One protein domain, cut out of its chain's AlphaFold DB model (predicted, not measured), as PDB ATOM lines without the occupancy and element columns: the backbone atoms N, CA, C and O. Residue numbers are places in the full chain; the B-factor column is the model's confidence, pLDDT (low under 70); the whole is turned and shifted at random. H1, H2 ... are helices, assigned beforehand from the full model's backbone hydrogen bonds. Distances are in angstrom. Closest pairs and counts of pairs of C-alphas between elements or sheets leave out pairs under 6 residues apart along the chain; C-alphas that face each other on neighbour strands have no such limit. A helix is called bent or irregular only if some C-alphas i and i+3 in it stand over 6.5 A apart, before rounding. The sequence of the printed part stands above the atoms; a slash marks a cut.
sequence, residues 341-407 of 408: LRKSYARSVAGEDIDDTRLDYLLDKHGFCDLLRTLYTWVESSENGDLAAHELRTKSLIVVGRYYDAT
ATOM      1  N   LEU A 341      -0.142 -23.969 -53.805       60.97
ATOM      2  CA  LEU A 341      -0.646 -23.728 -52.449       60.97
ATOM      3  C   LEU A 341      -1.174 -22.301 -52.295       60.97
ATOM      4  O   LEU A 341      -2.226 -22.097 -51.697       60.97
ATOM      5  N   ARG A 342      -0.497 -21.310 -52.893       63.44
ATOM      6  CA  ARG A 342      -0.978 -19.915 -52.898       63.44
ATOM      7  C   ARG A 342      -2.279 -19.776 -53.682       63.44
ATOM      8  O   ARG A 342      -3.173 -19.058 -53.244       63.44
ATOM      9  N   LYS A 343      -2.398 -20.491 -54.807       67.62
ATOM     10  CA  LYS A 343      -3.626 -20.543 -55.608       67.62
ATOM     11  C   LYS A 343      -4.756 -21.256 -54.873       67.62
ATOM     12  O   LYS A 343      -5.850 -20.715 -54.778       67.62
ATOM     13  N   SER A 344      -4.476 -22.427 -54.305       68.25
ATOM     14  CA  SER A 344      -5.433 -23.204 -53.512       68.25
ATOM     15  C   SER A 344      -5.960 -22.404 -52.317       68.25
ATOM     16  O   SER A 344      -7.171 -22.336 -52.114       68.25
ATOM     17  N   TYR A 345      -5.075 -21.713 -51.596       66.06
ATOM     18  CA  TYR A 345      -5.450 -20.847 -50.482       66.06
ATOM     19  C   TYR A 345      -6.301 -19.652 -50.934       66.06
ATOM     20  O   TYR A 345      -7.346 -19.380 -50.350       66.06
ATOM     21  N   ALA A 346      -5.908 -18.962 -52.009       64.62
ATOM     22  CA  ALA A 346      -6.679 -17.833 -52.522       64.62
ATOM     23  C   ALA A 346      -8.068 -18.245 -53.054       64.62
ATOM     24  O   ALA A 346      -9.022 -17.500 -52.844       64.62
ATOM     25  N   ARG A 347      -8.216 -19.439 -53.655       68.31
ATOM     26  CA  ARG A 347      -9.535 -19.996 -54.026       68.31
ATOM     27  C   ARG A 347     -10.389 -20.314 -52.797       68.31
ATOM     28  O   ARG A 347     -11.561 -19.968 -52.767       68.31
ATOM     29  N   SER A 348      -9.793 -20.909 -51.760       67.00
ATOM     30  CA  SER A 348     -10.496 -21.186 -50.498       67.00
ATOM     31  C   SER A 348     -11.020 -19.916 -49.820       67.00
ATOM     32  O   SER A 348     -11.990 -19.996 -49.076       67.00
ATOM     33  N   VAL A 349     -10.371 -18.771 -50.042       62.16
ATOM     34  CA  VAL A 349     -10.754 -17.479 -49.460       62.16
ATOM     35  C   VAL A 349     -11.775 -16.735 -50.322       62.16
ATOM     36  O   VAL A 349     -12.692 -16.124 -49.785       62.16
ATOM     37  N   ALA A 350     -11.609 -16.740 -51.646       62.78
ATOM     38  CA  ALA A 350     -12.448 -15.955 -52.551       62.78
ATOM     39  C   ALA A 350     -13.787 -16.627 -52.916       62.78
ATOM     40  O   ALA A 350     -14.618 -15.995 -53.565       62.78
ATOM     41  N   GLY A 351     -13.987 -17.889 -52.517       63.81
ATOM     42  CA  GLY A 351     -15.081 -18.730 -53.004       63.81
ATOM     43  C   GLY A 351     -14.786 -19.308 -54.394       63.81
ATOM     44  O   GLY A 351     -13.828 -18.909 -55.059       63.81
ATOM     45  N   GLU A 352     -15.600 -20.270 -54.843       61.34
ATOM     46  CA  GLU A 352     -15.393 -21.020 -56.102       61.34
ATOM     47  C   GLU A 352     -15.428 -20.157 -57.387       61.34
ATOM     48  O   GLU A 352     -15.113 -20.654 -58.466       61.34
ATOM     49  N   ASP A 353     -15.732 -18.858 -57.291       61.59
ATOM     50  CA  ASP A 353     -15.998 -17.975 -58.435       61.59
ATOM     51  C   ASP A 353     -14.768 -17.250 -59.031       61.59
ATOM     52  O   ASP A 353     -14.906 -16.487 -59.994       61.59
ATOM     53  N   ILE A 354     -13.550 -17.455 -58.511       69.62
ATOM     54  CA  ILE A 354     -12.325 -16.901 -59.125       69.62
ATOM     55  C   ILE A 354     -11.616 -17.955 -59.984       69.62
ATOM     56  O   ILE A 354     -11.030 -18.906 -59.468       69.62
ATOM     57  N   ASP A 355     -11.598 -17.732 -61.304       81.56
ATOM     58  CA  ASP A 355     -10.826 -18.554 -62.238       81.56
ATOM     59  C   ASP A 355      -9.304 -18.321 -62.132       81.56
ATOM     60  O   ASP A 355      -8.815 -17.258 -61.725       81.56
ATOM     61  N   ASP A 356      -8.539 -19.332 -62.547       70.31
ATOM     62  CA  ASP A 356      -7.076 -19.354 -62.443       70.31
ATOM     63  C   ASP A 356      -6.383 -18.256 -63.246       70.31
ATOM     64  O   ASP A 356      -5.326 -17.770 -62.844       70.31
ATOM     65  N   THR A 357      -6.993 -17.816 -64.346       70.56
ATOM     66  CA  THR A 357      -6.434 -16.767 -65.207       70.56
ATOM     67  C   THR A 357      -6.496 -15.418 -64.496       70.56
ATOM     68  O   THR A 357      -5.548 -14.625 -64.544       70.56
ATOM     69  N   ARG A 358      -7.602 -15.159 -63.796       69.00
ATOM     70  CA  ARG A 358      -7.805 -13.944 -63.006       69.00
ATOM     71  C   ARG A 358      -6.941 -13.942 -61.750       69.00
ATOM     72  O   ARG A 358      -6.388 -12.898 -61.403       69.00
ATOM     73  N   LEU A 359      -6.773 -15.098 -61.112       72.25
ATOM     74  CA  LEU A 359      -5.909 -15.250 -59.944       72.25
ATOM     75  C   LEU A 359      -4.426 -15.058 -60.291       72.25
ATOM     76  O   LEU A 359      -3.726 -14.323 -59.594       72.25
ATOM     77  N   ASP A 360      -3.969 -15.638 -61.402       71.94
ATOM     78  CA  ASP A 360      -2.607 -15.446 -61.914       71.94
ATOM     79  C   ASP A 360      -2.330 -13.988 -62.273       71.94
ATOM     80  O   ASP A 360      -1.284 -13.445 -61.911       71.94
ATOM     81  N   TYR A 361      -3.290 -13.318 -62.913       71.94
ATOM     82  CA  TYR A 361      -3.175 -11.897 -63.226       71.94
ATOM     83  C   TYR A 361      -3.044 -11.028 -61.966       71.94
ATOM     84  O   TYR A 361      -2.241 -10.092 -61.942       71.94
ATOM     85  N   LEU A 362      -3.811 -11.316 -60.910       64.00
ATOM     86  CA  LEU A 362      -3.740 -10.545 -59.670       64.00
ATOM     87  C   LEU A 362      -2.449 -10.828 -58.882       64.00
ATOM     88  O   LEU A 362      -1.843  -9.887 -58.366       64.00
ATOM     89  N   LEU A 363      -1.997 -12.085 -58.842       69.81
ATOM     90  CA  LEU A 363      -0.719 -12.468 -58.232       69.81
ATOM     91  C   LEU A 363       0.474 -11.803 -58.933       69.81
ATOM     92  O   LEU A 363       1.370 -11.307 -58.249       69.81
ATOM     93  N   ASP A 364       0.469 -11.752 -60.267       67.00
ATOM     94  CA  ASP A 364       1.528 -11.120 -61.068       67.00
ATOM     95  C   ASP A 364       1.531  -9.591 -60.922       67.00
ATOM     96  O   ASP A 364       2.586  -8.959 -60.843       67.00
ATOM     97  N   LYS A 365       0.345  -8.974 -60.844       61.41
ATOM     98  CA  LYS A 365       0.207  -7.512 -60.836       61.41
ATOM     99  C   LYS A 365       0.436  -6.869 -59.470       61.41
ATOM    100  O   LYS A 365       0.959  -5.758 -59.411       61.41
ATOM    101  N   HIS A 366       0.009  -7.528 -58.400       66.88
ATOM    102  CA  HIS A 366      -0.020  -6.944 -57.060       66.88
ATOM    103  C   HIS A 366       0.958  -7.652 -56.104       66.88
ATOM    104  O   HIS A 366       1.389  -7.086 -55.108       66.88
ATOM    105  N   GLY A 367       1.411  -8.867 -56.420       74.75
ATOM    106  CA  GLY A 367       2.106  -9.693 -55.439       74.75
ATOM    107  C   GLY A 367       1.142 -10.197 -54.357       74.75
ATOM    108  O   GLY A 367       0.015  -9.729 -54.204       74.75
ATOM    109  N   PHE A 368       1.570 -11.212 -53.606       74.25
ATOM    110  CA  PHE A 368       0.677 -11.968 -52.721       74.25
ATOM    111  C   PHE A 368       0.069 -11.120 -51.585       74.25
ATOM    112  O   PHE A 368      -1.107 -11.272 -51.272       74.25
ATOM    113  N   CYS A 369       0.830 -10.186 -51.007       70.38
ATOM    114  CA  CYS A 369       0.343  -9.344 -49.909       70.38
ATOM    115  C   CYS A 369      -0.700  -8.314 -50.366       70.38
ATOM    116  O   CYS A 369      -1.709  -8.125 -49.689       70.38
ATOM    117  N   ASP A 370      -0.511  -7.687 -51.529       71.19
ATOM    118  CA  ASP A 370      -1.487  -6.724 -52.047       71.19
ATOM    119  C   ASP A 370      -2.726  -7.433 -52.619       71.19
ATOM    120  O   ASP A 370      -3.827  -6.879 -52.564       71.19
ATOM    121  N   LEU A 371      -2.584  -8.677 -53.102       76.44
ATOM    122  CA  LEU A 371      -3.722  -9.543 -53.429       76.44
ATOM    123  C   LEU A 371      -4.577  -9.802 -52.183       76.44
ATOM    124  O   LEU A 371      -5.786  -9.600 -52.231       76.44
ATOM    125  N   LEU A 372      -3.957 -10.216 -51.073       76.19
ATOM    126  CA  LEU A 372      -4.664 -10.455 -49.810       76.19
ATOM    127  C   LEU A 372      -5.336  -9.184 -49.291       76.19
ATOM    128  O   LEU A 372      -6.479  -9.238 -48.849       76.19
ATOM    129  N   ARG A 373      -4.680  -8.027 -49.427       72.12
ATOM    130  CA  ARG A 373      -5.267  -6.725 -49.090       72.12
ATOM    131  C   ARG A 373      -6.467  -6.375 -49.981       72.12
ATOM    132  O   ARG A 373      -7.457  -5.851 -49.487       72.12
ATOM    133  N   THR A 374      -6.393  -6.669 -51.277       72.44
ATOM    134  CA  THR A 374      -7.493  -6.420 -52.225       72.44
ATOM    135  C   THR A 374      -8.679  -7.346 -51.952       72.44
ATOM    136  O   THR A 374      -9.824  -6.898 -51.944       72.44
ATOM    137  N   LEU A 375      -8.407  -8.625 -51.671       71.81
ATOM    138  CA  LEU A 375      -9.420  -9.593 -51.250       71.81
ATOM    139  C   LEU A 375     -10.063  -9.180 -49.924       71.81
ATOM    140  O   LEU A 375     -11.280  -9.220 -49.822       71.81
ATOM    141  N   TYR A 376      -9.276  -8.692 -48.962       74.44
ATOM    142  CA  TYR A 376      -9.788  -8.152 -47.702       74.44
ATOM    143  C   TYR A 376     -10.782  -7.009 -47.940       74.44
ATOM    144  O   TYR A 376     -11.918  -7.096 -47.487       74.44
ATOM    145  N   THR A 377     -10.416  -6.000 -48.739       72.44
ATOM    146  CA  THR A 377     -11.326  -4.880 -49.049       72.44
ATOM    147  C   THR A 377     -12.585  -5.310 -49.803       72.44
ATOM    148  O   THR A 377     -13.620  -4.660 -49.705       72.44
ATOM    149  N   TRP A 378     -12.506  -6.397 -50.575       72.12
ATOM    150  CA  TRP A 378     -13.651  -6.935 -51.303       72.12
ATOM    151  C   TRP A 378     -14.598  -7.703 -50.371       72.12
ATOM    152  O   TRP A 378     -15.805  -7.471 -50.410       72.12
ATOM    153  N   VAL A 379     -14.058  -8.546 -49.488       72.50
ATOM    154  CA  VAL A 379     -14.836  -9.301 -48.494       72.50
ATOM    155  C   VAL A 379     -15.502  -8.357 -47.489       72.50
ATOM    156  O   VAL A 379     -16.693  -8.514 -47.229       72.50
ATOM    157  N   GLU A 380     -14.787  -7.332 -47.016       72.19
ATOM    158  CA  GLU A 380     -15.295  -6.281 -46.115       72.19
ATOM    159  C   GLU A 380     -16.466  -5.492 -46.732       72.19
ATOM    160  O   GLU A 380     -17.335  -5.000 -46.023       72.19
ATOM    161  N   SER A 381     -16.541  -5.420 -48.067       72.88
ATOM    162  CA  SER A 381     -17.653  -4.772 -48.778       72.88
ATOM    163  C   SER A 381     -18.895  -5.656 -48.987       72.88
ATOM    164  O   SER A 381     -19.885  -5.181 -49.546       72.88
ATOM    165  N   SER A 382     -18.864  -6.928 -48.572       76.19
ATOM    166  CA  SER A 382     -19.995  -7.861 -48.698       76.19
ATOM    167  C   SER A 382     -20.885  -7.859 -47.446       76.19
ATOM    168  O   SER A 382     -20.399  -7.644 -46.341       76.19
ATOM    169  N   GLU A 383     -22.187  -8.144 -47.588       60.41
ATOM    170  CA  GLU A 383     -23.170  -8.097 -46.481       60.41
ATOM    171  C   GLU A 383     -22.881  -9.071 -45.315       60.41
ATOM    172  O   GLU A 383     -23.441  -8.901 -44.238       60.41
ATOM    173  N   ASN A 384     -21.982 -10.051 -45.494       60.38
ATOM    174  CA  ASN A 384     -21.515 -10.985 -44.454       60.38
ATOM    175  C   ASN A 384     -20.003 -10.829 -44.158       60.38
ATOM    176  O   ASN A 384     -19.351 -11.762 -43.684       60.38
ATOM    177  N   GLY A 385     -19.436  -9.668 -44.499       66.69
ATOM    178  CA  GLY A 385     -18.001  -9.452 -44.658       66.69
ATOM    179  C   GLY A 385     -17.164  -9.517 -43.388       66.69
ATOM    180  O   GLY A 385     -16.014  -9.935 -43.461       66.69
ATOM    181  N   ASP A 386     -17.716  -9.164 -42.229       72.31
ATOM    182  CA  ASP A 386     -16.903  -8.896 -41.035       72.31
ATOM    183  C   ASP A 386     -16.164 -10.136 -40.511       72.31
ATOM    184  O   ASP A 386     -14.971 -10.072 -40.207       72.31
ATOM    185  N   LEU A 387     -16.830 -11.297 -40.462       73.56
ATOM    186  CA  LEU A 387     -16.214 -12.527 -39.950       73.56
ATOM    187  C   LEU A 387     -15.179 -13.097 -40.932       73.56
ATOM    188  O   LEU A 387     -14.082 -13.487 -40.532       73.56
ATOM    189  N   ALA A 388     -15.505 -13.096 -42.226       72.94
ATOM    190  CA  ALA A 388     -14.614 -13.587 -43.273       72.94
ATOM    191  C   ALA A 388     -13.412 -12.650 -43.489       72.94
ATOM    192  O   ALA A 388     -12.296 -13.117 -43.722       72.94
ATOM    193  N   ALA A 389     -13.605 -11.334 -43.354       74.38
ATOM    194  CA  ALA A 389     -12.532 -10.346 -43.403       74.38
ATOM    195  C   ALA A 389     -11.596 -10.498 -42.197       74.38
ATOM    196  O   ALA A 389     -10.375 -10.515 -42.372       74.38
ATOM    197  N   HIS A 390     -12.146 -10.692 -40.993       77.31
ATOM    198  CA  HIS A 390     -11.356 -10.939 -39.786       77.31
ATOM    199  C   HIS A 390     -10.510 -12.216 -39.901       77.31
ATOM    200  O   HIS A 390      -9.303 -12.202 -39.638       77.31
ATOM    201  N   GLU A 391     -11.108 -13.321 -40.352       79.19
ATOM    202  CA  GLU A 391     -10.401 -14.587 -40.559       79.19
ATOM    203  C   GLU A 391      -9.307 -14.456 -41.631       79.19
ATOM    204  O   GLU A 391      -8.174 -14.913 -41.436       79.19
ATOM    205  N   LEU A 392      -9.608 -13.772 -42.739       79.31
ATOM    206  CA  LEU A 392      -8.647 -13.522 -43.808       79.31
ATOM    207  C   LEU A 392      -7.472 -12.661 -43.333       79.31
ATOM    208  O   LEU A 392      -6.318 -12.977 -43.637       79.31
ATOM    209  N   ARG A 393      -7.743 -11.608 -42.555       79.19
ATOM    210  CA  ARG A 393      -6.714 -10.752 -41.953       79.19
ATOM    211  C   ARG A 393      -5.817 -11.559 -41.024       79.19
ATOM    212  O   ARG A 393      -4.603 -11.556 -41.218       79.19
ATOM    213  N   THR A 394      -6.409 -12.314 -40.106       75.88
ATOM    214  CA  THR A 394      -5.690 -13.160 -39.141       75.88
ATOM    215  C   THR A 394      -4.759 -14.140 -39.855       75.88
ATOM    216  O   THR A 394      -3.550 -14.165 -39.618       75.88
ATOM    217  N   LYS A 395      -5.288 -14.900 -40.821       76.50
ATOM    218  CA  LYS A 395      -4.491 -15.874 -41.574       76.50
ATOM    219  C   LYS A 395      -3.429 -15.208 -42.455       76.50
ATOM    220  O   LYS A 395      -2.328 -15.740 -42.582       76.50
ATOM    221  N   SER A 396      -3.713 -14.035 -43.031       73.31
ATOM    222  CA  SER A 396      -2.720 -13.285 -43.812       73.31
ATOM    223  C   SER A 396      -1.526 -12.846 -42.962       73.31
ATOM    224  O   SER A 396      -0.389 -12.979 -43.411       73.31
ATOM    225  N   LEU A 397      -1.775 -12.400 -41.725       73.94
ATOM    226  CA  LEU A 397      -0.749 -11.987 -40.768       73.94
ATOM    227  C   LEU A 397       0.116 -13.173 -40.328       73.94
ATOM    228  O   LEU A 397       1.342 -13.057 -40.308       73.94
ATOM    229  N   ILE A 398      -0.496 -14.338 -40.100       70.75
ATOM    230  CA  ILE A 398       0.216 -15.592 -39.803       70.75
ATOM    231  C   ILE A 398       1.146 -15.990 -40.958       70.75
ATOM    232  O   ILE A 398       2.315 -16.294 -40.727       70.75
ATOM    233  N   VAL A 399       0.670 -15.940 -42.208       68.88
ATOM    234  CA  VAL A 399       1.473 -16.322 -43.387       68.88
ATOM    235  C   VAL A 399       2.676 -15.393 -43.603       68.88
ATOM    236  O   VAL A 399       3.705 -15.837 -44.109       68.88
ATOM    237  N   VAL A 400       2.588 -14.121 -43.198       66.69
ATOM    238  CA  VAL A 400       3.721 -13.176 -43.257       66.69
ATOM    239  C   VAL A 400       4.556 -13.135 -41.969       66.69
ATOM    240  O   VAL A 400       5.426 -12.272 -41.841       66.69
ATOM    241  N   GLY A 401       4.317 -14.052 -41.025       69.44
ATOM    242  CA  GLY A 401       5.095 -14.195 -39.789       69.44
ATOM    243  C   GLY A 401       4.801 -13.147 -38.710       69.44
ATOM    244  O   GLY A 401       5.622 -12.936 -37.818       69.44
ATOM    245  N   ARG A 402       3.653 -12.463 -38.777       73.81
ATOM    246  CA  ARG A 402       3.206 -11.450 -37.804       73.81
ATOM    247  C   ARG A 402       2.223 -12.049 -36.801       73.81
ATOM    248  O   ARG A 402       1.038 -11.741 -36.814       73.81
ATOM    249  N   TYR A 403       2.727 -12.931 -35.945       70.56
ATOM    250  CA  TYR A 403       1.897 -13.705 -35.018       70.56
ATOM    251  C   TYR A 403       1.235 -12.853 -33.924       70.56
ATOM    252  O   TYR A 403       0.082 -13.098 -33.603       70.56
ATOM    253  N   TYR A 404       1.924 -11.834 -33.399       67.81
ATOM    254  CA  TYR A 404       1.370 -10.945 -32.367       67.81
ATOM    255  C   TYR A 404       0.229 -10.067 -32.902       67.81
ATOM    256  O   TYR A 404      -0.818  -9.972 -32.274       67.81
ATOM    257  N   ASP A 405       0.386  -9.519 -34.110       69.94
ATOM    258  CA  ASP A 405      -0.662  -8.734 -34.779       69.94
ATOM    259  C   ASP A 405      -1.891  -9.595 -35.145       69.94
ATOM    260  O   ASP A 405      -2.945  -9.051 -35.452       69.94
ATOM    261  N   ALA A 406      -1.744 -10.928 -35.191       74.62
ATOM    262  CA  ALA A 406      -2.813 -11.872 -35.523       74.62
ATOM    263  C   ALA A 406      -3.609 -12.347 -34.294       74.62
ATOM    264  O   ALA A 406      -4.640 -12.993 -34.456       74.62
ATOM    265  N   THR A 407      -3.102 -12.098 -33.083       77.06
ATOM    266  CA  THR A 407      -3.793 -12.438 -31.828       77.06
ATOM    267  C   THR A 407      -4.674 -11.310 -31.294       77.06
ATOM    268  O   THR A 407      -5.488 -11.570 -30.409       77.06
TER     269      THR A 407
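Overview. This is residues 341 to 407 of the 408 residues of an uncharacterized protein of Steinernema carpocapsae (UniProt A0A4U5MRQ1). A helical hairpin, H2b and H3 side by side, has a shorter helix, H1, running loosely alongside both, so that the three make a triangle. H2a, the other arm of the bent helix H2, crosses steeply beside H1 and H2b, away from H3. The printed part has 67 residues with three named helices, in the order H1, H2, H3, and no named strand; the class is all helix. It is compact, with a radius of gyration of the C-alphas of 11.7 A and spans of 34 by 29 by 17 A.

Arrangement. H1, residues 341 to 350, only just touches H2a, residues 356 to 365, with 3 pairs of C-alphas within 8 A, the closest being Lys 343 and Leu 359 at 7.2 A; they are about perpendicular, at 75 degrees. H2, residues 356 to 380, was assigned as one helix by its hydrogen bonds but is bent: C-alphas 365 and 368 are 9.3 A apart. Its arm H2b, residues 368 to 380, stands at a steep tilt of 65 degrees to H2a. H2b touches H3, residues 385 to 399, in a hairpin, at a shallow tilt of 16 degrees, opposite ways; their closest C-alphas, of Val 379 and Gly 385, are 5.0 A apart. H1 is close to but not clearly touching H3, with the C-alphas of Val 349 and Leu 392 closest at 7.2 A. H1 is likewise close to but not clearly touching H2b, at Ala 350 and Leu 375, whose C-alphas are 7.2 A apart. H2a and H3 are apart. In H1, H2a, H2b and H3 every O i to N i+4 pair is within hydrogen-bond range.

Along the chain. H1 begins at C-alpha 341 (-0.646, -23.728, -52.449) and is 14.1 A long. H2a measures 14.0 A and H2b 18.2 A, H2b beginning at C-alpha 368 (0.677, -11.968, -52.721). H3, 20.7 A long, ends at C-alpha 399 (1.473, -16.322, -43.387).

Size, cuts and confidence. The C-alphas farthest apart, of Thr 357 and Tyr 404, are 34.3 A apart. The printed part has no cut, and both links, H1 to H2 and H2 to H3, are tight. Mean pLDDT of the printed part is 70.5; 28 residues are under 70, among them 341 to 354 and 362 to 366.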